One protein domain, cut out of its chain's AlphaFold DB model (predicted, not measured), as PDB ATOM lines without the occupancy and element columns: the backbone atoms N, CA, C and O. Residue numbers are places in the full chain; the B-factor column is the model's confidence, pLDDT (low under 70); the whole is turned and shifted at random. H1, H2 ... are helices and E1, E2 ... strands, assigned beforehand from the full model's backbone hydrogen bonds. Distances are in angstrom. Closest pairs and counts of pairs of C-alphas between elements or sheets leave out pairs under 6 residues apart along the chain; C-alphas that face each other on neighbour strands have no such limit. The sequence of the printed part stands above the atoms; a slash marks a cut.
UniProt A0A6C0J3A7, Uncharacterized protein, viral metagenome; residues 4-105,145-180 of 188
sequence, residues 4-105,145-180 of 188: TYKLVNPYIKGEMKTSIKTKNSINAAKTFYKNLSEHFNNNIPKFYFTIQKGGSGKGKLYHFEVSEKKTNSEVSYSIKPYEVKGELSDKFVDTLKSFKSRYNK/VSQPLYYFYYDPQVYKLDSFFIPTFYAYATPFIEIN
ATOM      1  N   THR A   4     -30.429  47.231 -18.052       92.81
ATOM      2  CA  THR A   4     -31.154  47.042 -19.317       92.81
ATOM      3  C   THR A   4     -32.039  45.805 -19.207       92.81
ATOM      4  O   THR A   4     -31.577  44.772 -18.730       92.81
ATOM      5  N   TYR A   5     -33.280  45.885 -19.671       94.12
ATOM      6  CA  TYR A   5     -34.208  44.764 -19.772       94.12
ATOM      7  C   TYR A   5     -34.746  44.667 -21.195       94.12
ATOM      8  O   TYR A   5     -34.990  45.692 -21.831       94.12
ATOM      9  N   LYS A   6     -34.953  43.442 -21.676       93.31
ATOM     10  CA  LYS A   6     -35.506  43.145 -22.998       93.31
ATOM     11  C   LYS A   6     -36.723  42.234 -22.874       93.31
ATOM     12  O   LYS A   6     -36.656  41.243 -22.154       93.31
ATOM     13  N   LEU A   7     -37.799  42.540 -23.589       93.19
ATOM     14  CA  LEU A   7     -38.948  41.649 -23.735       93.19
ATOM     15  C   LEU A   7     -38.555  40.474 -24.641       93.19
ATOM     16  O   LEU A   7     -38.031  40.682 -25.739       93.19
ATOM     17  N   VAL A   8     -38.729  39.245 -24.152       91.44
ATOM     18  CA  VAL A   8     -38.294  38.030 -24.866       91.44
ATOM     19  C   VAL A   8     -39.413  37.033 -25.132       91.44
ATOM     20  O   VAL A   8     -39.268  36.234 -26.051       91.44
ATOM     21  N   ASN A   9     -40.498  37.086 -24.361       91.88
ATOM     22  CA  ASN A   9     -41.731  36.354 -24.625       91.88
ATOM     23  C   ASN A   9     -42.905  37.244 -24.196       91.88
ATOM     24  O   ASN A   9     -42.974  37.545 -23.007       91.88
ATOM     25  N   PRO A  10     -43.774  37.715 -25.098       93.19
ATOM     26  CA  PRO A  10     -43.731  37.494 -26.541       93.19
ATOM     27  C   PRO A  10     -42.483  38.104 -27.197       93.19
ATOM     28  O   PRO A  10     -41.899  39.073 -26.706       93.19
ATOM     29  N   TYR A  11     -42.060  37.523 -28.314       90.44
ATOM     30  CA  TYR A  11     -41.081  38.126 -29.206       90.44
ATOM     31  C   TYR A  11     -41.813  38.937 -30.273       90.44
ATOM     32  O   TYR A  11     -42.654  38.423 -31.003       90.44
ATOM     33  N   ILE A  12     -41.462  40.216 -30.361       89.44
ATOM     34  CA  ILE A  12     -42.175  41.197 -31.171       89.44
ATOM     35  C   ILE A  12     -41.234  41.785 -32.213       89.44
ATOM     36  O   ILE A  12     -40.096  42.145 -31.886       89.44
ATOM     37  N   LYS A  13     -41.732  41.944 -33.442       86.56
ATOM     38  CA  LYS A  13     -41.124  42.822 -34.445       86.56
ATOM     39  C   LYS A  13     -42.094  43.930 -34.852       86.56
ATOM     40  O   LYS A  13     -43.294  43.706 -34.997       86.56
ATOM     41  N   GLY A  14     -41.530  45.115 -35.037       85.38
ATOM     42  CA  GLY A  14     -42.238  46.353 -35.334       85.38
ATOM     43  C   GLY A  14     -41.443  47.544 -34.810       85.38
ATOM     44  O   GLY A  14     -40.279  47.402 -34.425       85.38
ATOM     45  N   GLU A  15     -42.077  48.707 -34.784       86.75
ATOM     46  CA  GLU A  15     -41.476  49.949 -34.282       86.75
ATOM     47  C   GLU A  15     -41.473  50.033 -32.745       86.75
ATOM     48  O   GLU A  15     -40.735  50.829 -32.154       86.75
ATOM     49  N   MET A  16     -42.252  49.179 -32.069       88.50
ATOM     50  CA  MET A  16     -42.299  49.127 -30.610       88.50
ATOM     51  C   MET A  16     -40.925  48.820 -29.995       88.50
ATOM     52  O   MET A  16     -40.242  47.845 -30.320       88.50
ATOM     53  N   LYS A  17     -40.556  49.608 -28.980       88.44
ATOM     54  CA  LYS A  17     -39.344  49.379 -28.185       88.44
ATOM     55  C   LYS A  17     -39.481  48.129 -27.313       88.44
ATOM     56  O   LYS A  17     -40.120  48.147 -26.267       88.44
ATOM     57  N   THR A  18     -38.758  47.077 -27.681       90.12
ATOM     58  CA  THR A  18     -38.659  45.821 -26.912       90.12
ATOM     59  C   THR A  18     -37.494  45.799 -25.916       90.12
ATOM     60  O   THR A  18     -37.247  44.778 -25.279       90.12
ATOM     61  N   SER A  19     -36.773  46.913 -25.738       92.94
ATOM     62  CA  SER A  19     -35.652  47.042 -24.796       92.94
ATOM     63  C   SER A  19     -35.676  48.393 -24.081       92.94
ATOM     64  O   SER A  19     -35.775  49.434 -24.727       92.94
ATOM     65  N   ILE A  20     -35.527  48.388 -22.755       93.75
ATOM     66  CA  ILE A  20     -35.595  49.582 -21.892       93.75
ATOM     67  C   ILE A  20     -34.532  49.535 -20.787       93.75
ATOM     68  O   ILE A  20     -34.053  48.465 -20.417       93.75
ATOM     69  N   LYS A  21     -34.163  50.693 -20.228       93.38
ATOM     70  CA  LYS A  21     -33.265  50.796 -19.066       93.38
ATOM     71  C   LYS A  21     -34.062  51.231 -17.841       93.38
ATOM     72  O   LYS A  21     -34.656  52.303 -17.851       93.38
ATOM     73  N   THR A  22     -34.069  50.430 -16.779       93.88
ATOM     74  CA  THR A  22     -34.808  50.734 -15.540       93.88
ATOM     75  C   THR A  22     -34.034  50.251 -14.314       93.88
ATOM     76  O   THR A  22     -33.078  49.490 -14.427       93.88
ATOM     77  N   LYS A  23     -34.422  50.684 -13.112       91.38
ATOM     78  CA  LYS A  23     -33.776  50.218 -11.873       91.38
ATOM     79  C   LYS A  23     -34.079  48.729 -11.617       91.38
ATOM     80  O   LYS A  23     -33.154  47.928 -11.470       91.38
ATOM     81  N   ASN A  24     -35.360  48.351 -11.686       92.19
ATOM     82  CA  ASN A  24     -35.874  47.062 -11.208       92.19
ATOM     83  C   ASN A  24     -36.715  46.339 -12.271       92.19
ATOM     84  O   ASN A  24     -37.404  46.977 -13.068       92.19
ATOM     85  N   SER A  25     -36.725  45.005 -12.221       93.12
ATOM     86  CA  SER A  25     -37.485  44.152 -13.146       93.12
ATOM     87  C   SER A  25     -38.988  44.441 -13.118       93.12
ATOM     88  O   SER A  25     -39.612  44.468 -14.170       93.12
ATOM     89  N   ILE A  26     -39.554  44.758 -11.950       94.88
ATOM     90  CA  ILE A  26     -40.975  45.123 -11.794       94.88
ATOM     91  C   ILE A  26     -41.311  46.416 -12.550       94.88
ATOM     92  O   ILE A  26     -42.334  46.494 -13.225       94.88
ATOM     93  N   ASN A  27     -40.439  47.428 -12.486       94.62
ATOM     94  CA  ASN A  27     -40.654  48.669 -13.236       94.62
ATOM     95  C   ASN A  27     -40.537  48.416 -14.737       94.62
ATOM     96  O   ASN A  27     -41.320  48.960 -15.506       94.62
ATOM     97  N   ALA A  28     -39.599  47.555 -15.147       95.12
ATOM     98  CA  ALA A  28     -39.509  47.143 -16.539       95.12
ATOM     99  C   ALA A  28     -40.780  46.413 -16.998       95.12
ATOM    100  O   ALA A  28     -41.314  46.743 -18.049       95.12
ATOM    101  N   ALA A  29     -41.302  45.490 -16.188       95.25
ATOM    102  CA  ALA A  29     -42.536  44.762 -16.459       95.25
ATOM    103  C   ALA A  29     -43.738  45.706 -16.632       95.25
ATOM    104  O   ALA A  29     -44.464  45.586 -17.614       95.25
ATOM    105  N   LYS A  30     -43.898  46.700 -15.747       95.12
ATOM    106  CA  LYS A  30     -44.945  47.730 -15.864       95.12
ATOM    107  C   LYS A  30     -44.836  48.534 -17.156       95.12
ATOM    108  O   LYS A  30     -45.845  48.732 -17.824       95.12
ATOM    109  N   THR A  31     -43.632  48.984 -17.512       94.81
ATOM    110  CA  THR A  31     -43.409  49.741 -18.751       94.81
ATOM    111  C   THR A  31     -43.665  48.887 -19.990       94.81
ATOM    112  O   THR A  31     -44.322  49.351 -20.912       94.81
ATOM    113  N   PHE A  32     -43.185  47.641 -20.011       95.25
ATOM    114  CA  PHE A  32     -43.425  46.741 -21.137       95.25
ATOM    115  C   PHE A  32     -44.903  46.428 -21.311       95.25
ATOM    116  O   PHE A  32     -45.394  46.527 -22.427       95.25
ATOM    117  N   TYR A  33     -45.603  46.092 -20.225       94.25
ATOM    118  CA  TYR A  33     -47.023  45.787 -20.312       94.25
ATOM    119  C   TYR A  33     -47.826  46.993 -20.785       94.25
ATOM    120  O   TYR A  33     -48.605  46.841 -21.710       94.25
ATOM    121  N   LYS A  34     -47.565  48.190 -20.238       92.56
ATOM    122  CA  LYS A  34     -48.231  49.423 -20.674       92.56
ATOM    123  C   LYS A  34     -48.073  49.653 -22.181       92.56
ATOM    124  O   LYS A  34     -49.067  49.810 -22.879       92.56
ATOM    125  N   ASN A  35     -46.836  49.604 -22.680       92.12
ATOM    126  CA  ASN A  35     -46.558  49.789 -24.107       92.12
ATOM    127  C   ASN A  35     -47.221  48.704 -24.969       92.12
ATOM    128  O   ASN A  35     -47.593  48.961 -26.104       92.12
ATOM    129  N   LEU A  36     -47.335  47.478 -24.455       91.31
ATOM    130  CA  LEU A  36     -47.953  46.366 -25.167       91.31
ATOM    131  C   LEU A  36     -49.482  46.510 -25.215       91.31
ATOM    132  O   LEU A  36     -50.077  46.381 -26.283       91.31
ATOM    133  N   SER A  37     -50.096  46.819 -24.072       90.81
ATOM    134  CA  SER A  37     -51.546  46.927 -23.903       90.81
ATOM    135  C   SER A  37     -52.163  48.082 -24.681       90.81
ATOM    136  O   SER A  37     -53.320  47.994 -25.070       90.81
ATOM    137  N   GLU A  38     -51.393  49.135 -24.972       89.94
ATOM    138  CA  GLU A  38     -51.831  50.245 -25.835       89.94
ATOM    139  C   GLU A  38     -52.221  49.781 -27.252       89.94
ATOM    140  O   GLU A  38     -52.998  50.449 -27.936       89.94
ATOM    141  N   HIS A  39     -51.734  48.615 -27.682       90.56
ATOM    142  CA  HIS A  39     -52.061  48.031 -28.982       90.56
ATOM    143  C   HIS A  39     -53.136  46.945 -28.925       90.56
ATOM    144  O   HIS A  39     -53.516  46.418 -29.973       90.56
ATOM    145  N   PHE A  40     -53.632  46.607 -27.733       90.31
ATOM    146  CA  PHE A  40     -54.673  45.605 -27.562       90.31
ATOM    147  C   PHE A  40     -56.057  46.226 -27.744       90.31
ATOM    148  O   PHE A  40     -56.380  47.249 -27.149       90.31
ATOM    149  N   ASN A  41     -56.885  45.580 -28.561       88.00
ATOM    150  CA  ASN A  41     -58.254  46.016 -28.843       88.00
ATOM    151  C   ASN A  41     -59.258  45.524 -27.785       88.00
ATOM    152  O   ASN A  41     -60.394  45.981 -27.726       88.00
ATOM    153  N   ASN A  42     -58.869  44.564 -26.946       84.19
ATOM    154  CA  ASN A  42     -59.746  44.009 -25.923       84.19
ATOM    155  C   ASN A  42     -59.009  43.830 -24.594       84.19
ATOM    156  O   ASN A  42     -57.780  43.772 -24.562       84.19
ATOM    157  N   ASN A  43     -59.769  43.710 -23.505       85.31
ATOM    158  CA  ASN A  43     -59.212  43.373 -22.203       85.31
ATOM    159  C   ASN A  43     -58.779  41.901 -22.171       85.31
ATOM    160  O   ASN A  43     -59.493  41.015 -22.644       85.31
ATOM    161  N   ILE A  44     -57.624  41.637 -21.570       88.38
ATOM    162  CA  ILE A  44     -57.023  40.307 -21.473       88.38
ATOM    163  C   ILE A  44     -57.018  39.903 -20.001       88.38
ATOM    164  O   ILE A  44     -56.189  40.393 -19.237       88.38
ATOM    165  N   PRO A  45     -57.906  38.985 -19.573       89.25
ATOM    166  CA  PRO A  45     -58.064  38.661 -18.156       89.25
ATOM    167  C   PRO A  45     -56.759  38.230 -17.485       89.25
ATOM    168  O   PRO A  45     -56.491  38.605 -16.343       89.25
ATOM    169  N   LYS A  46     -55.949  37.443 -18.203       92.44
ATOM    170  CA  LYS A  46     -54.631  36.996 -17.760       92.44
ATOM    171  C   LYS A  46     -53.641  36.988 -18.909       92.44
ATOM    172  O   LYS A  46     -53.918  36.402 -19.954       92.44
ATOM    173  N   PHE A  47     -52.473  37.570 -18.682       94.00
ATOM    174  CA  PHE A  47     -51.387  37.592 -19.649       94.00
ATOM    175  C   PHE A  47     -50.059  37.271 -18.974       94.00
ATOM    176  O   PHE A  47     -49.745  37.817 -17.920       94.00
ATOM    177  N   TYR A  48     -49.263  36.406 -19.592       94.44
ATOM    178  CA  TYR A  48     -47.961  36.015 -19.070       94.44
ATOM    179  C   TYR A  48     -46.879  36.478 -20.029       94.44
ATOM    180  O   TYR A  48     -47.009  36.366 -21.244       94.44
ATOM    181  N   PHE A  49     -45.797  37.025 -19.487       94.81
ATOM    182  CA  PHE A  49     -44.677  37.465 -20.308       94.81
ATOM    183  C   PHE A  49     -43.350  37.315 -19.572       94.81
ATOM    184  O   PHE A  49     -43.288  37.130 -18.355       94.81
ATOM    185  N   THR A  50     -42.266  37.295 -20.338       93.75
ATOM    186  CA  THR A  50     -40.906  37.099 -19.844       93.75
ATOM    187  C   THR A  50     -40.026  38.231 -20.329       93.75
ATOM    188  O   THR A  50     -39.982  38.550 -21.523       93.75
ATOM    189  N   ILE A  51     -39.264  38.794 -19.399       94.12
ATOM    190  CA  ILE A  51     -38.223  39.772 -19.686       94.12
ATOM    191  C   ILE A  51     -36.860  39.207 -19.304       94.12
ATOM    192  O   ILE A  51     -36.709  38.454 -18.344       94.12
ATOM    193  N   GLN A  52     -35.845  39.614 -20.044       92.38
ATOM    194  CA  GLN A  52     -34.461  39.252 -19.811       92.38
ATOM    195  C   GLN A  52     -33.691  40.473 -19.313       92.38
ATOM    196  O   GLN A  52     -33.728  41.530 -19.942       92.38
ATOM    197  N   LYS A  53     -32.960  40.334 -18.206       92.00
ATOM    198  CA  LYS A  53     -32.017  41.356 -17.740       92.00
ATOM    199  C   LYS A  53     -30.721  41.281 -18.549       92.00
ATOM    200  O   LYS A  53     -30.044  40.261 -18.540       92.00
ATOM    201  N   GLY A  54     -30.343  42.375 -19.196       85.75
ATOM    202  CA  GLY A  54     -29.178  42.490 -20.074       85.75
ATOM    203  C   GLY A  54     -29.497  42.239 -21.553       85.75
ATOM    204  O   GLY A  54     -30.582  41.786 -21.905       85.75
ATOM    205  N   GLY A  55     -28.541  42.562 -22.432       67.56
ATOM    206  CA  GLY A  55     -28.703  42.464 -23.894       67.56
ATOM    207  C   GLY A  55     -28.113  41.205 -24.544       67.56
ATOM    208  O   GLY A  55     -28.471  40.883 -25.672       67.56
ATOM    209  N   SER A  56     -27.241  40.471 -23.846       60.88
ATOM    210  CA  SER A  56     -26.307  39.517 -24.477       60.88
ATOM    211  C   SER A  56     -26.720  38.041 -24.394       60.88
ATOM    212  O   SER A  56     -25.867  37.161 -24.361       60.88
ATOM    213  N   GLY A  57     -28.016  37.725 -24.305       62.75
ATOM    214  CA  GLY A  57     -28.498  36.332 -24.363       62.75
ATOM    215  C   GLY A  57     -28.241  35.470 -23.113       62.75
ATOM    216  O   GLY A  57     -28.967  34.509 -22.913       62.75
ATOM    217  N   LYS A  58     -27.308  35.848 -22.229       69.19
ATOM    218  CA  LYS A  58     -26.965  35.152 -20.967       69.19
ATOM    219  C   LYS A  58     -27.565  35.811 -19.715       69.19
ATOM    220  O   LYS A  58     -26.999  35.773 -18.630       69.19
ATOM    221  N   GLY A  59     -28.662  36.531 -19.902       80.31
ATOM    222  CA  GLY A  59     -29.273  37.362 -18.870       80.31
ATOM    223  C   GLY A  59     -30.266  36.587 -18.016       80.31
ATOM    224  O   GLY A  59     -30.955  35.724 -18.548       80.31
ATOM    225  N   LYS A  60     -30.400  36.935 -16.728       88.62
ATOM    226  CA  LYS A  60     -31.448  36.360 -15.870       88.62
ATOM    227  C   LYS A  60     -32.829  36.662 -16.459       88.62
ATOM    228  O   LYS A  60     -33.118  37.815 -16.798       88.62
ATOM    229  N   LEU A  61     -33.651  35.625 -16.576       90.94
ATOM    230  CA  LEU A  61     -35.042  35.726 -16.993       90.94
ATOM    231  C   LEU A  61     -35.926  36.035 -15.785       90.94
ATOM    232  O   LEU A  61     -35.682  35.560 -14.676       90.94
ATOM    233  N   TYR A  62     -36.933  36.866 -16.013       92.81
ATOM    234  CA  TYR A  62     -37.966  37.200 -15.049       92.81
ATOM    235  C   TYR A  62     -39.313  37.010 -15.728       92.81
ATOM    236  O   TYR A  62     -39.565  37.604 -16.780       92.81
ATOM    237  N   HIS A  63     -40.156  36.192 -15.118       94.00
ATOM    238  CA  HIS A  63     -41.490  35.889 -15.605       94.00
ATOM    239  C   HIS A  63     -42.506  36.690 -14.800       94.00
ATOM    240  O   HIS A  63     -42.324  36.919 -13.601       94.00
ATOM    241  N   PHE A  64     -43.558  37.138 -15.468       95.62
ATOM    242  CA  PHE A  64     -44.603  37.945 -14.865       95.62
ATOM    243  C   PHE A  64     -45.969  37.450 -15.309       95.62
ATOM    244  O   PHE A  64     -46.157  37.088 -16.470       95.62
ATOM    245  N   GLU A  65     -46.904  37.480 -14.369       95.12
ATOM    246  CA  GLU A  65     -48.332  37.345 -14.607       95.12
ATOM    247  C   GLU A  65     -48.968  38.728 -14.498       95.12
ATOM    248  O   GLU A  65     -48.719  39.475 -13.544       95.12
ATOM    249  N   VAL A  66     -49.803  39.055 -15.472       94.81
ATOM    250  CA  VAL A  66     -50.695  40.202 -15.443       94.81
ATOM    251  C   VAL A  66     -52.109  39.702 -15.310       94.81
ATOM    252  O   VAL A  66     -52.520  38.801 -16.036       94.81
ATOM    253  N   SER A  67     -52.855  40.306 -14.397       93.69
ATOM    254  CA  SER A  67     -54.293  40.106 -14.296       93.69
ATOM    255  C   SER A  67     -54.993  41.434 -14.519       93.69
ATOM    256  O   SER A  67     -54.729  42.389 -13.781       93.69
ATOM    257  N   GLU A  68     -55.886  41.479 -15.503       91.50
ATOM    258  CA  GLU A  68     -56.752  42.626 -15.753       91.50
ATOM    259  C   GLU A  68     -58.127  42.408 -15.133       91.50
ATOM    260  O   GLU A  68     -58.699  41.317 -15.172       91.50
ATOM    261  N   LYS A  69     -58.676  43.477 -14.567       88.25
ATOM    262  CA  LYS A  69     -60.048  43.548 -14.088       88.25
ATOM    263  C   LYS A  69     -60.714  44.744 -14.739       88.25
ATOM    264  O   LYS A  69     -60.274  45.881 -14.557       88.25
ATOM    265  N   LYS A  70     -61.783  44.465 -15.477       84.19
ATOM    266  CA  LYS A  70     -62.663  45.488 -16.028       84.19
ATOM    267  C   LYS A  70     -63.751  45.788 -15.005       84.19
ATOM    268  O   LYS A  70     -64.544  44.906 -14.682       84.19
ATOM    269  N   THR A  71     -63.780  47.020 -14.516       83.69
ATOM    270  CA  THR A  71     -64.861  47.529 -13.673       83.69
ATOM    271  C   THR A  71     -65.556  48.625 -14.464       83.69
ATOM    272  O   THR A  71     -64.968  49.669 -14.737       83.69
ATOM    273  N   ASN A  72     -66.801  48.375 -14.870       82.06
ATOM    274  CA  ASN A  72     -67.554  49.245 -15.776       82.06
ATOM    275  C   ASN A  72     -66.794  49.474 -17.103       82.06
ATOM    276  O   ASN A  72     -66.670  48.555 -17.917       82.06
ATOM    277  N   SER A  73     -66.259  50.683 -17.293       78.69
ATOM    278  CA  SER A  73     -65.506  51.113 -18.477       78.69
ATOM    279  C   SER A  73     -64.002  51.250 -18.225       78.69
ATOM    280  O   SER A  73     -63.260  51.539 -19.159       78.69
ATOM    281  N   GLU A  74     -63.539  51.043 -16.990       80.75
ATOM    282  CA  GLU A  74     -62.134  51.197 -16.622       80.75
ATOM    283  C   GLU A  74     -61.465  49.826 -16.477       80.75
ATOM    284  O   GLU A  74     -61.979  48.916 -15.817       80.75
ATOM    285  N   VAL A  75     -60.312  49.664 -17.126       82.75
ATOM    286  CA  VAL A  75     -59.505  48.444 -17.052       82.75
ATOM    287  C   VAL A  75     -58.340  48.702 -16.108       82.75
ATOM    288  O   VAL A  75     -57.427  49.469 -16.404       82.75
ATOM    289  N   SER A  76     -58.376  48.041 -14.957       86.31
ATOM    290  CA  SER A  76     -57.276  48.029 -13.998       86.31
ATOM    291  C   SER A  76     -56.441  46.767 -14.190       86.31
ATOM    292  O   SER A  76     -56.988  45.694 -14.442       86.31
ATOM    293  N   TYR A  77     -55.119  46.864 -14.054       91.06
ATOM    294  CA  TYR A  77     -54.234  45.705 -14.167       91.06
ATOM    295  C   TYR A  77     -53.283  45.602 -12.978       91.06
ATOM    296  O   TYR A  77     -52.832  46.596 -12.405       91.06
ATOM    297  N   SER A  78     -52.951  44.369 -12.609       93.06
ATOM    298  CA  SER A  78     -51.950  44.065 -11.587       93.06
ATOM    299  C   SER A  78     -50.880  43.153 -12.169       93.06
ATOM    300  O   SER A  78     -51.207  42.210 -12.881       93.06
ATOM    301  N   ILE A  79     -49.611  43.443 -11.875       95.44
ATOM    302  CA  ILE A  79     -48.469  42.649 -12.341       95.44
ATOM    303  C   ILE A  79     -47.803  42.004 -11.135       95.44
ATOM    304  O   ILE A  79     -47.419  42.706 -10.194       95.44
ATOM    305  N   LYS A  80     -47.624  40.686 -11.185       95.31
ATOM    306  CA  LYS A  80     -46.956  39.904 -10.146       95.31
ATOM    307  C   LYS A  80     -45.818  39.082 -10.752       95.31
ATOM    308  O   LYS A  80     -45.950  38.615 -11.884       95.31
ATOM    309  N   PRO A  81     -44.687  38.916 -10.045       94.50
ATOM    310  CA  PRO A  81     -43.687  37.931 -10.434       94.50
ATOM    311  C   PRO A  81     -44.324  36.543 -10.512       94.50
ATOM    312  O   PRO A  81     -45.140  36.191  -9.663       94.50
ATOM    313  N   TYR A  82     -43.940  35.776 -11.524       92.81
ATOM    314  CA  TYR A  82     -44.381  34.403 -11.714       92.81
ATOM    315  C   TYR A  82     -43.176  33.468 -11.608       92.81
ATOM    316  O   TYR A  82     -42.113  33.747 -12.165       92.81
ATOM    317  N   GLU A  83     -43.332  32.359 -10.892       88.19
ATOM    318  CA  GLU A  83     -42.290  31.343 -10.764       88.19
ATOM    319  C   GLU A  83     -42.597  30.167 -11.685       88.19
ATOM    320  O   GLU A  83     -43.581  29.447 -11.514       88.19
ATOM    321  N   VAL A  84     -41.731  29.973 -12.680       82.19
ATOM    322  CA  VAL A  84     -41.812  28.834 -13.594       82.19
ATOM    323  C   VAL A  84     -41.280  27.594 -12.881       82.19
ATOM    324  O   VAL A  84     -40.154  27.583 -12.390       82.19
ATOM    325  N   LYS A  85     -42.087  26.533 -12.829       72.12
ATOM    326  CA  LYS A  85     -41.729  25.282 -12.147       72.12
ATOM    327  C   LYS A  85     -40.930  24.342 -13.069       72.12
ATOM    328  O   LYS A  85     -41.485  23.855 -14.055       72.12
ATOM    329  N   GLY A  86     -39.705  23.969 -12.687       65.38
ATOM    330  CA  GLY A  86     -38.941  22.831 -13.246       65.38
ATOM    331  C   GLY A  86     -38.131  23.097 -14.531       65.38
ATOM    332  O   GLY A  86     -37.947  24.241 -14.928       65.38
ATOM    333  N   GLU A  87     -37.685  22.020 -15.198       64.75
ATOM    334  CA  GLU A  87     -36.752  21.981 -16.358       64.75
ATOM    335  C   GLU A  87     -37.203  22.735 -17.630       64.75
ATOM    336  O   GLU A  87     -36.456  22.860 -18.603       64.75
ATOM    337  N   LEU A  88     -38.435  23.251 -17.664       66.56
ATOM    338  CA  LEU A  88     -38.963  23.970 -18.827       66.56
ATOM    339  C   LEU A  88     -38.294  25.327 -19.058       66.56
ATOM    340  O   LEU A  88     -38.337  25.824 -20.181       66.56
ATOM    341  N   SER A  89     -37.659  25.921 -18.042       68.88
ATOM    342  CA  SER A  89     -36.890  27.158 -18.224       68.88
ATOM    343  C   SER A  89     -35.740  26.971 -19.209       68.88
ATOM    344  O   SER A  89     -35.486  27.850 -20.033       68.88
ATOM    345  N   ASP A  90     -35.079  25.817 -19.155       73.31
ATOM    346  CA  ASP A  90     -33.894  25.532 -19.961       73.31
ATOM    347  C   ASP A  90     -34.303  25.211 -21.396       73.31
ATOM    348  O   ASP A  90     -33.774  25.803 -22.342       73.31
ATOM    349  N   LYS A  91     -35.359  24.400 -21.558       77.31
ATOM    350  CA  LYS A  91     -35.973  24.160 -22.868       77.31
ATOM    351  C   LYS A  91     -36.487  25.457 -23.497       77.31
ATOM    352  O   LYS A  91     -36.248  25.686 -24.675       77.31
ATOM    353  N   PHE A  92     -37.106  26.349 -22.720       81.50
ATOM    354  CA  PHE A  92     -37.528  27.668 -23.202       81.50
ATOM    355  C   PHE A  92     -36.347  28.506 -23.698       81.50
ATOM    356  O   PHE A  92     -36.432  29.128 -24.758       81.50
ATOM    357  N   VAL A  93     -35.229  28.523 -22.969       80.56
ATOM    358  CA  VAL A  93     -34.019  29.234 -23.401       80.56
ATOM    359  C   VAL A  93     -33.508  28.675 -24.730       80.56
ATOM    360  O   VAL A  93     -33.128  29.455 -25.608       80.56
ATOM    361  N   ASP A  94     -33.525  27.359 -24.915       81.06
ATOM    362  CA  ASP A  94     -33.063  26.718 -26.146       81.06
ATOM    363  C   ASP A  94     -34.033  26.897 -27.319       81.06
ATOM    364  O   ASP A  94     -33.590  27.214 -28.427       81.06
ATOM    365  N   THR A  95     -35.343  26.834 -27.082       80.88
ATOM    366  CA  THR A  95     -36.369  27.218 -28.060       80.88
ATOM    367  C   THR A  95     -36.201  28.676 -28.463       80.88
ATOM    368  O   THR A  95     -36.179  28.991 -29.649       80.88
ATOM    369  N   LEU A  96     -35.986  29.581 -27.504       80.94
ATOM    370  CA  LEU A  96     -35.771  31.003 -27.765       80.94
ATOM    371  C   LEU A  96     -34.482  31.250 -28.562       80.94
ATOM    372  O   LEU A  96     -34.463  32.115 -29.441       80.94
ATOM    373  N   LYS A  97     -33.395  30.517 -28.281       81.44
ATOM    374  CA  LYS A  97     -32.155  30.574 -29.075       81.44
ATOM    375  C   LYS A  97     -32.395  30.064 -30.491       81.44
ATOM    376  O   LYS A  97     -31.997  30.736 -31.440       81.44
ATOM    377  N   SER A  98     -33.065  28.924 -30.628       79.06
ATOM    378  CA  SER A  98     -33.380  28.297 -31.912       79.06
ATOM    379  C   SER A  98     -34.265  29.216 -32.746       79.06
ATOM    380  O   SER A  98     -33.902  29.556 -33.869       79.06
ATOM    381  N   PHE A  99     -35.336  29.747 -32.159       79.38
ATOM    382  CA  PHE A  99     -36.189  30.782 -32.734       79.38
ATOM    383  C   PHE A  99     -35.364  31.989 -33.196       79.38
ATOM    384  O   PHE A  99     -35.355  32.304 -34.382       79.38
ATOM    385  N   LYS A 100     -34.578  32.617 -32.310       75.94
ATOM    386  CA  LYS A 100     -33.729  33.761 -32.685       75.94
ATOM    387  C   LYS A 100     -32.753  33.409 -33.808       75.94
ATOM    388  O   LYS A 100     -32.495  34.254 -34.654       75.94
ATOM    389  N   SER A 101     -32.216  32.190 -33.834       76.81
ATOM    390  CA  SER A 101     -31.318  31.736 -34.898       76.81
ATOM    391  C   SER A 101     -32.030  31.587 -36.244       76.81
ATOM    392  O   SER A 101     -31.435  31.931 -37.259       76.81
ATOM    393  N   ARG A 102     -33.303  31.160 -36.262       70.06
ATOM    394  CA  ARG A 102     -34.122  31.096 -37.483       70.06
ATOM    395  C   ARG A 102     -34.305  32.490 -38.085       70.06
ATOM    396  O   ARG A 102     -34.056  32.665 -39.266       70.06
ATOM    397  N   TYR A 103     -34.610  33.488 -37.256       65.25
ATOM    398  CA  TYR A 103     -34.881  34.857 -37.717       65.25
ATOM    399  C   TYR A 103     -33.652  35.755 -37.893       65.25
ATOM    400  O   TYR A 103     -33.742  36.782 -38.561       65.25
ATOM    401  N   ASN A 104     -32.513  35.417 -37.282       63.59
ATOM    402  CA  ASN A 104     -31.262  36.167 -37.439       63.59
ATOM    403  C   ASN A 104     -30.366  35.607 -38.553       63.59
ATOM    404  O   ASN A 104     -29.258  36.118 -38.736       63.59
ATOM    405  N   LYS A 105     -30.811  34.595 -39.310       56.00
ATOM    406  CA  LYS A 105     -30.143  34.140 -40.537       56.00
ATOM    407  C   LYS A 105     -30.308  35.183 -41.651       56.00
ATOM    408  O   LYS A 105     -30.836  34.905 -42.713       56.00
ATOM    409  N   VAL A 145     -43.716  45.867 -42.656       69.88
ATOM    410  CA  VAL A 145     -44.613  47.016 -42.801       69.88
ATOM    411  C   VAL A 145     -44.290  48.023 -41.696       69.88
ATOM    412  O   VAL A 145     -43.947  47.624 -40.580       69.88
ATOM    413  N   SER A 146     -44.390  49.324 -41.987       76.19
ATOM    414  CA  SER A 146     -44.318  50.375 -40.959       76.19
ATOM    415  C   SER A 146     -45.573  50.290 -40.091       76.19
ATOM    416  O   SER A 146     -46.627  50.837 -40.406       76.19
ATOM    417  N   GLN A 147     -45.478  49.470 -39.051       81.62
ATOM    418  CA  GLN A 147     -46.497  49.247 -38.040       81.62
ATOM    419  C   GLN A 147     -45.798  49.106 -36.681       81.62
ATOM    420  O   GLN A 147     -44.678  48.575 -36.598       81.62
ATOM    421  N   PRO A 148     -46.457  49.507 -35.578       84.00
ATOM    422  CA  PRO A 148     -45.895  49.341 -34.239       84.00
ATOM    423  C   PRO A 148     -45.600  47.873 -33.924       84.00
ATOM    424  O   PRO A 148     -44.650  47.570 -33.197       84.00
ATOM    425  N   LEU A 149     -46.381  46.968 -34.518       85.75
ATOM    426  CA  LEU A 149     -46.303  45.536 -34.313       85.75
ATOM    427  C   LEU A 149     -46.792  44.810 -35.578       85.75
ATOM    428  O   LEU A 149     -47.985  44.821 -35.861       85.75
ATOM    429  N   TYR A 150     -45.881  44.183 -36.328       87.19
ATOM    430  CA  TYR A 150     -46.216  43.403 -37.535       87.19
ATOM    431  C   TYR A 150     -45.982  41.894 -37.360       87.19
ATOM    432  O   TYR A 150     -46.405  41.090 -38.189       87.19
ATOM    433  N   TYR A 151     -45.301  41.479 -36.289       88.06
ATOM    434  CA  TYR A 151     -45.074  40.067 -35.993       88.06
ATOM    435  C   TYR A 151     -45.050  39.829 -34.484       88.06
ATOM    436  O   TYR A 151     -44.372  40.551 -33.743       88.06
ATOM    437  N   PHE A 152     -45.772  38.800 -34.045       90.62
ATOM    438  CA  PHE A 152     -45.968  38.441 -32.646       90.62
ATOM    439  C   PHE A 152     -45.763  36.934 -32.466       90.62
ATOM    440  O   PHE A 152     -46.626  36.136 -32.819       90.62
ATOM    441  N   TYR A 153     -44.624  36.546 -31.898       90.50
ATOM    442  CA  TYR A 153     -44.363  35.166 -31.496       90.50
ATOM    443  C   TYR A 153     -44.569  35.000 -29.994       90.50
ATOM    444  O   TYR A 153     -44.031  35.782 -29.207       90.50
ATOM    445  N   TYR A 154     -45.290  33.960 -29.587       91.44
ATOM    446  CA  TYR A 154     -45.544  33.670 -28.181       91.44
ATOM    447  C   TYR A 154     -45.373  32.185 -27.864       91.44
ATOM    448  O   TYR A 154     -45.901  31.314 -28.555       91.44
ATOM    449  N   ASP A 155     -44.639  31.902 -26.789       90.00
ATOM    450  CA  ASP A 155     -44.484  30.558 -26.240       90.00
ATOM    451  C   ASP A 155     -45.210  30.473 -24.884       90.00
ATOM    452  O   ASP A 155     -44.657  30.907 -23.869       90.00
ATOM    453  N   PRO A 156     -46.451  29.960 -24.839       88.00
ATOM    454  CA  PRO A 156     -47.201  29.821 -23.591       88.00
ATOM    455  C   PRO A 156     -46.686  28.678 -22.704       88.00
ATOM    456  O   PRO A 156     -46.969  28.652 -21.507       88.00
ATOM    457  N   GLN A 157     -45.924  27.727 -23.253       84.50
ATOM    458  CA  GLN A 157     -45.577  26.486 -22.558       84.50
ATOM    459  C   GLN A 157     -44.594  26.700 -21.416       84.50
ATOM    460  O   GLN A 157     -44.610  25.952 -20.438       84.50
ATOM    461  N   VAL A 158     -43.784  27.759 -21.495       86.00
ATOM    462  CA  VAL A 158     -42.900  28.173 -20.399       86.00
ATOM    463  C   VAL A 158     -43.669  28.387 -19.089       86.00
ATOM    464  O   VAL A 158     -43.091  28.260 -18.017       86.00
ATOM    465  N   TYR A 159     -44.973  28.658 -19.150       87.62
ATOM    466  CA  TYR A 159     -45.807  28.928 -17.982       87.62
ATOM    467  C   TYR A 159     -46.626  27.721 -17.497       87.62
ATOM    468  O   TYR A 159     -47.324  27.858 -16.500       87.62
ATOM    469  N   LYS A 160     -46.555  26.551 -18.159       85.06
ATOM    470  CA  LYS A 160     -47.337  25.343 -17.801       85.06
ATOM    471  C   LYS A 160     -48.824  25.638 -17.538       85.06
ATOM    472  O   LYS A 160     -49.373  25.224 -16.521       85.06
ATOM    473  N   LEU A 161     -49.444  26.413 -18.422       82.44
ATOM    474  CA  LEU A 161     -50.843  26.807 -18.282       82.44
ATOM    475  C   LEU A 161     -51.740  25.818 -19.021       82.44
ATOM    476  O   LEU A 161     -51.440  25.463 -20.160       82.44
ATOM    477  N   ASP A 162     -52.870  25.461 -18.417       83.25
ATOM    478  CA  ASP A 162     -53.908  24.661 -19.083       83.25
ATOM    479  C   ASP A 162     -54.638  25.464 -20.170       83.25
ATOM    480  O   ASP A 162     -55.158  24.918 -21.138       83.25
ATOM    481  N   SER A 163     -54.681  26.789 -20.014       85.38
ATOM    482  CA  SER A 163     -55.286  27.719 -20.965       85.38
ATOM    483  C   SER A 163     -54.579  29.073 -20.926       85.38
ATOM    484  O   SER A 163     -54.038  29.485 -19.898       85.38
ATOM    485  N   PHE A 164     -54.566  29.778 -22.055       88.56
ATOM    486  CA  PHE A 164     -53.982  31.112 -22.169       88.56
ATOM    487  C   PHE A 164     -54.822  31.985 -23.102       88.56
ATOM    488  O   PHE A 164     -55.426  31.499 -24.055       88.56
ATOM    489  N   PHE A 165     -54.844  33.287 -22.825       89.69
ATOM    490  CA  PHE A 165     -55.500  34.270 -23.680       89.69
ATOM    491  C   PHE A 165     -54.499  34.845 -24.680       89.69
ATOM    492  O   PHE A 165     -53.367  35.171 -24.320       89.69
ATOM    493  N   ILE A 166     -54.930  34.984 -25.932       87.88
ATOM    494  CA  ILE A 166     -54.159  35.635 -26.992       87.88
ATOM    495  C   ILE A 166     -54.729  37.047 -27.176       87.88
ATOM    496  O   ILE A 166     -55.950  37.179 -27.304       87.88
ATOM    497  N   PRO A 167     -53.890  38.099 -27.177       88.38
ATOM    498  CA  PRO A 167     -54.345  39.456 -27.453       88.38
ATOM    499  C   PRO A 167     -54.994  39.563 -28.832       88.38
ATOM    500  O   PRO A 167     -54.488  39.021 -29.815       88.38
ATOM    501  N   THR A 168     -56.067  40.344 -28.915       89.50
ATOM    502  CA  THR A 168     -56.513  40.925 -30.182       89.50
ATOM    503  C   THR A 168     -55.921  42.320 -30.315       89.50
ATOM    504  O   THR A 168     -55.769  43.037 -29.325       89.50
ATOM    505  N   PHE A 169     -55.576  42.716 -31.534       90.06
ATOM    506  CA  PHE A 169     -54.892  43.978 -31.802       90.06
ATOM    507  C   PHE A 169     -55.810  44.959 -32.530       90.06
ATOM    508  O   PHE A 169     -56.757  44.552 -33.210       90.06
ATOM    509  N   TYR A 170     -55.560  46.259 -32.365       88.12
ATOM    510  CA  TYR A 170     -56.243  47.286 -33.156       88.12
ATOM    511  C   TYR A 170     -55.887  47.165 -34.642       88.12
ATOM    512  O   TYR A 170     -54.810  46.697 -34.989       88.12
ATOM    513  N   ALA A 171     -56.747  47.673 -35.529       83.00
ATOM    514  CA  ALA A 171     -56.572  47.557 -36.982       83.00
ATOM    515  C   ALA A 171     -55.257  48.154 -37.532       83.00
ATOM    516  O   ALA A 171     -54.830  47.784 -38.620       83.00
ATOM    517  N   TYR A 172     -54.602  49.059 -36.796       81.56
ATOM    518  CA  TYR A 172     -53.298  49.615 -37.179       81.56
ATOM    519  C   TYR A 172     -52.108  48.689 -36.843       81.56
ATOM    520  O   TYR A 172     -50.988  48.930 -37.289       81.56
ATOM    521  N   ALA A 173     -52.334  47.651 -36.034       81.19
ATOM    522  CA  ALA A 173     -51.371  46.631 -35.650       81.19
ATOM    523  C   ALA A 173     -51.941  45.270 -36.061       81.19
ATOM    524  O   ALA A 173     -52.706  44.655 -35.326       81.19
ATOM    525  N   THR A 174     -51.586  44.795 -37.252       83.75
ATOM    526  CA  THR A 174     -52.082  43.523 -37.800       83.75
ATOM    527  C   THR A 174     -50.944  42.511 -37.847       83.75
ATOM    528  O   THR A 174     -50.449  42.201 -38.934       83.75
ATOM    529  N   PRO A 175     -50.453  42.029 -36.690       87.50
ATOM    530  CA  PRO A 175     -49.310  41.144 -36.685       87.50
ATOM    531  C   PRO A 175     -49.654  39.768 -37.240       87.50
ATOM    532  O   PRO A 175     -50.724  39.219 -36.976       87.50
ATOM    533  N   PHE A 176     -48.675  39.143 -37.886       87.25
ATOM    534  CA  PHE A 176     -48.660  37.690 -37.994       87.25
ATOM    535  C   PHE A 176     -48.414  37.098 -36.603       87.25
ATOM    536  O   PHE A 176     -47.414  37.422 -35.955       87.25
ATOM    537  N   ILE A 177     -49.340  36.259 -36.140       89.19
ATOM    538  CA  ILE A 177     -49.293  35.635 -34.816       89.19
ATOM    539  C   ILE A 177     -48.771  34.204 -34.967       89.19
ATOM    540  O   ILE A 177     -49.428  33.362 -35.574       89.19
ATOM    541  N   GLU A 178     -47.598  33.923 -34.399       87.50
ATOM    542  CA  GLU A 178     -47.022  32.577 -34.312       87.50
ATOM    543  C   GLU A 178     -47.045  32.105 -32.859       87.50
ATOM    544  O   GLU A 178     -46.545  32.779 -31.957       87.50
ATOM    545  N   ILE A 179     -47.623  30.933 -32.620       87.94
ATOM    546  CA  ILE A 179     -47.726  30.354 -31.280       87.94
ATOM    547  C   ILE A 179     -46.964  29.041 -31.270       87.94
ATOM    548  O   ILE A 179     -47.194  28.176 -32.117       87.94
ATOM    549  N   ASN A 180     -46.074  28.872 -30.294       83.25
ATOM    550  CA  ASN A 180     -45.393  27.599 -30.107       83.25
ATOM    551  C   ASN A 180     -46.360  26.555 -29.519       83.25
ATOM    552  O   ASN A 180     -46.570  26.488 -28.306       83.25
TER     553      ASN A 180
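AT A GLANCE: This is residues 4 to 105 and 145 to 180 of the 188 residues of an uncharacterized protein of viral metagenome (UniProt A0A6C0J3A7). A five-stranded sheet, E3, E1, E4, E5 and E6, curls like part of a barrel round one helix, H1. From E1, an inner strand of this sheet, the chain turns sharply into E2, which joins E7 and E8 in a small second sheet, while H2 only grazes the large sheet. The printed part has 138 residues with two named helices and eight named strands, in the order E1 E2 E3 H1 E4 E5 E6 H2 E7 E8, a mixed class of helices and strands. The large sheet, E3 - E1 - E4 - E5 - E6, is antiparallel; the small one, E2 - E7 - E8, is mixed. The whole is compact, with a radius of gyration of the C-alphas of 14.6 A and spans of 42 by 35 by 33 A.

IN THESE COORDINATES: Find C-alpha 4 at (-31.154, 47.042, -19.317), where E1, residues 4 to 9, begins. In the same sheet are E3, residues 19 to 22, E4, residues 46 to 53 and 23.0 A long, E5, residues 61 to 71 and 32.2 A, and E6, residues 74 to 82 and 24.9 A. H1, residues 25 to 37, runs 17.9 A from C-alpha 25 at (-37.485, 44.152, -13.146). H2, residues 88 to 103, is 22.2 A long. Look for the small sheet in E2, residues 11 to 13, E7, residues 151 to 154, and E8, residues 176 to 179, which ends at C-alpha 179, (-47.726, 30.354, -31.280).

HOW THE PARTS SIT: Begin with the large sheet, strongly twisted, with edge strands E3 and E6. E4, E5 and E6 form a meander, each strand the antiparallel neighbour of the one before, in two hairpins; look at N 49 and O 64, 3.0 A, and N 69 and O 76, 2.8 A. E1 is antiparallel to E4, with N 6 and O 52 at 2.9 A, and to E3, with N 20 and O 5 at 2.9 A. H1 is on one face of this sheet, making two layers, helix over sheet; its closest C-alphas to E6 are those of Lys 30 and Ile 79, 7.1 A. E3, H1 and E4 are a split strand-helix-strand unit, two strands of one sheet that are not neighbours, with a helix between them along the chain and E1 between them in the sheet, and its crossover is right-handed. E1 runs on into E2 at 99 degrees. E2 is antiparallel to E7, N 11 and O 153 at 2.8 A, and E7 is parallel to E8, N 152 and O 176 at 2.9 A. H1 and H2 are apart. In both helices every O i to N i+4 pair is within hydrogen-bond range.

THE WHOLE: The C-alphas farthest apart are those of Asn 72 and Lys 105, 47.3 A. Residues 106 to 144 are not printed; C-alphas 105 and 145 are 19.5 A apart across the cut. The link from E7 to E8, residues 155 to 175, is long. Confidence is under 70 at residues 55 to 58, 86 to 89, 103 to 105 and 145.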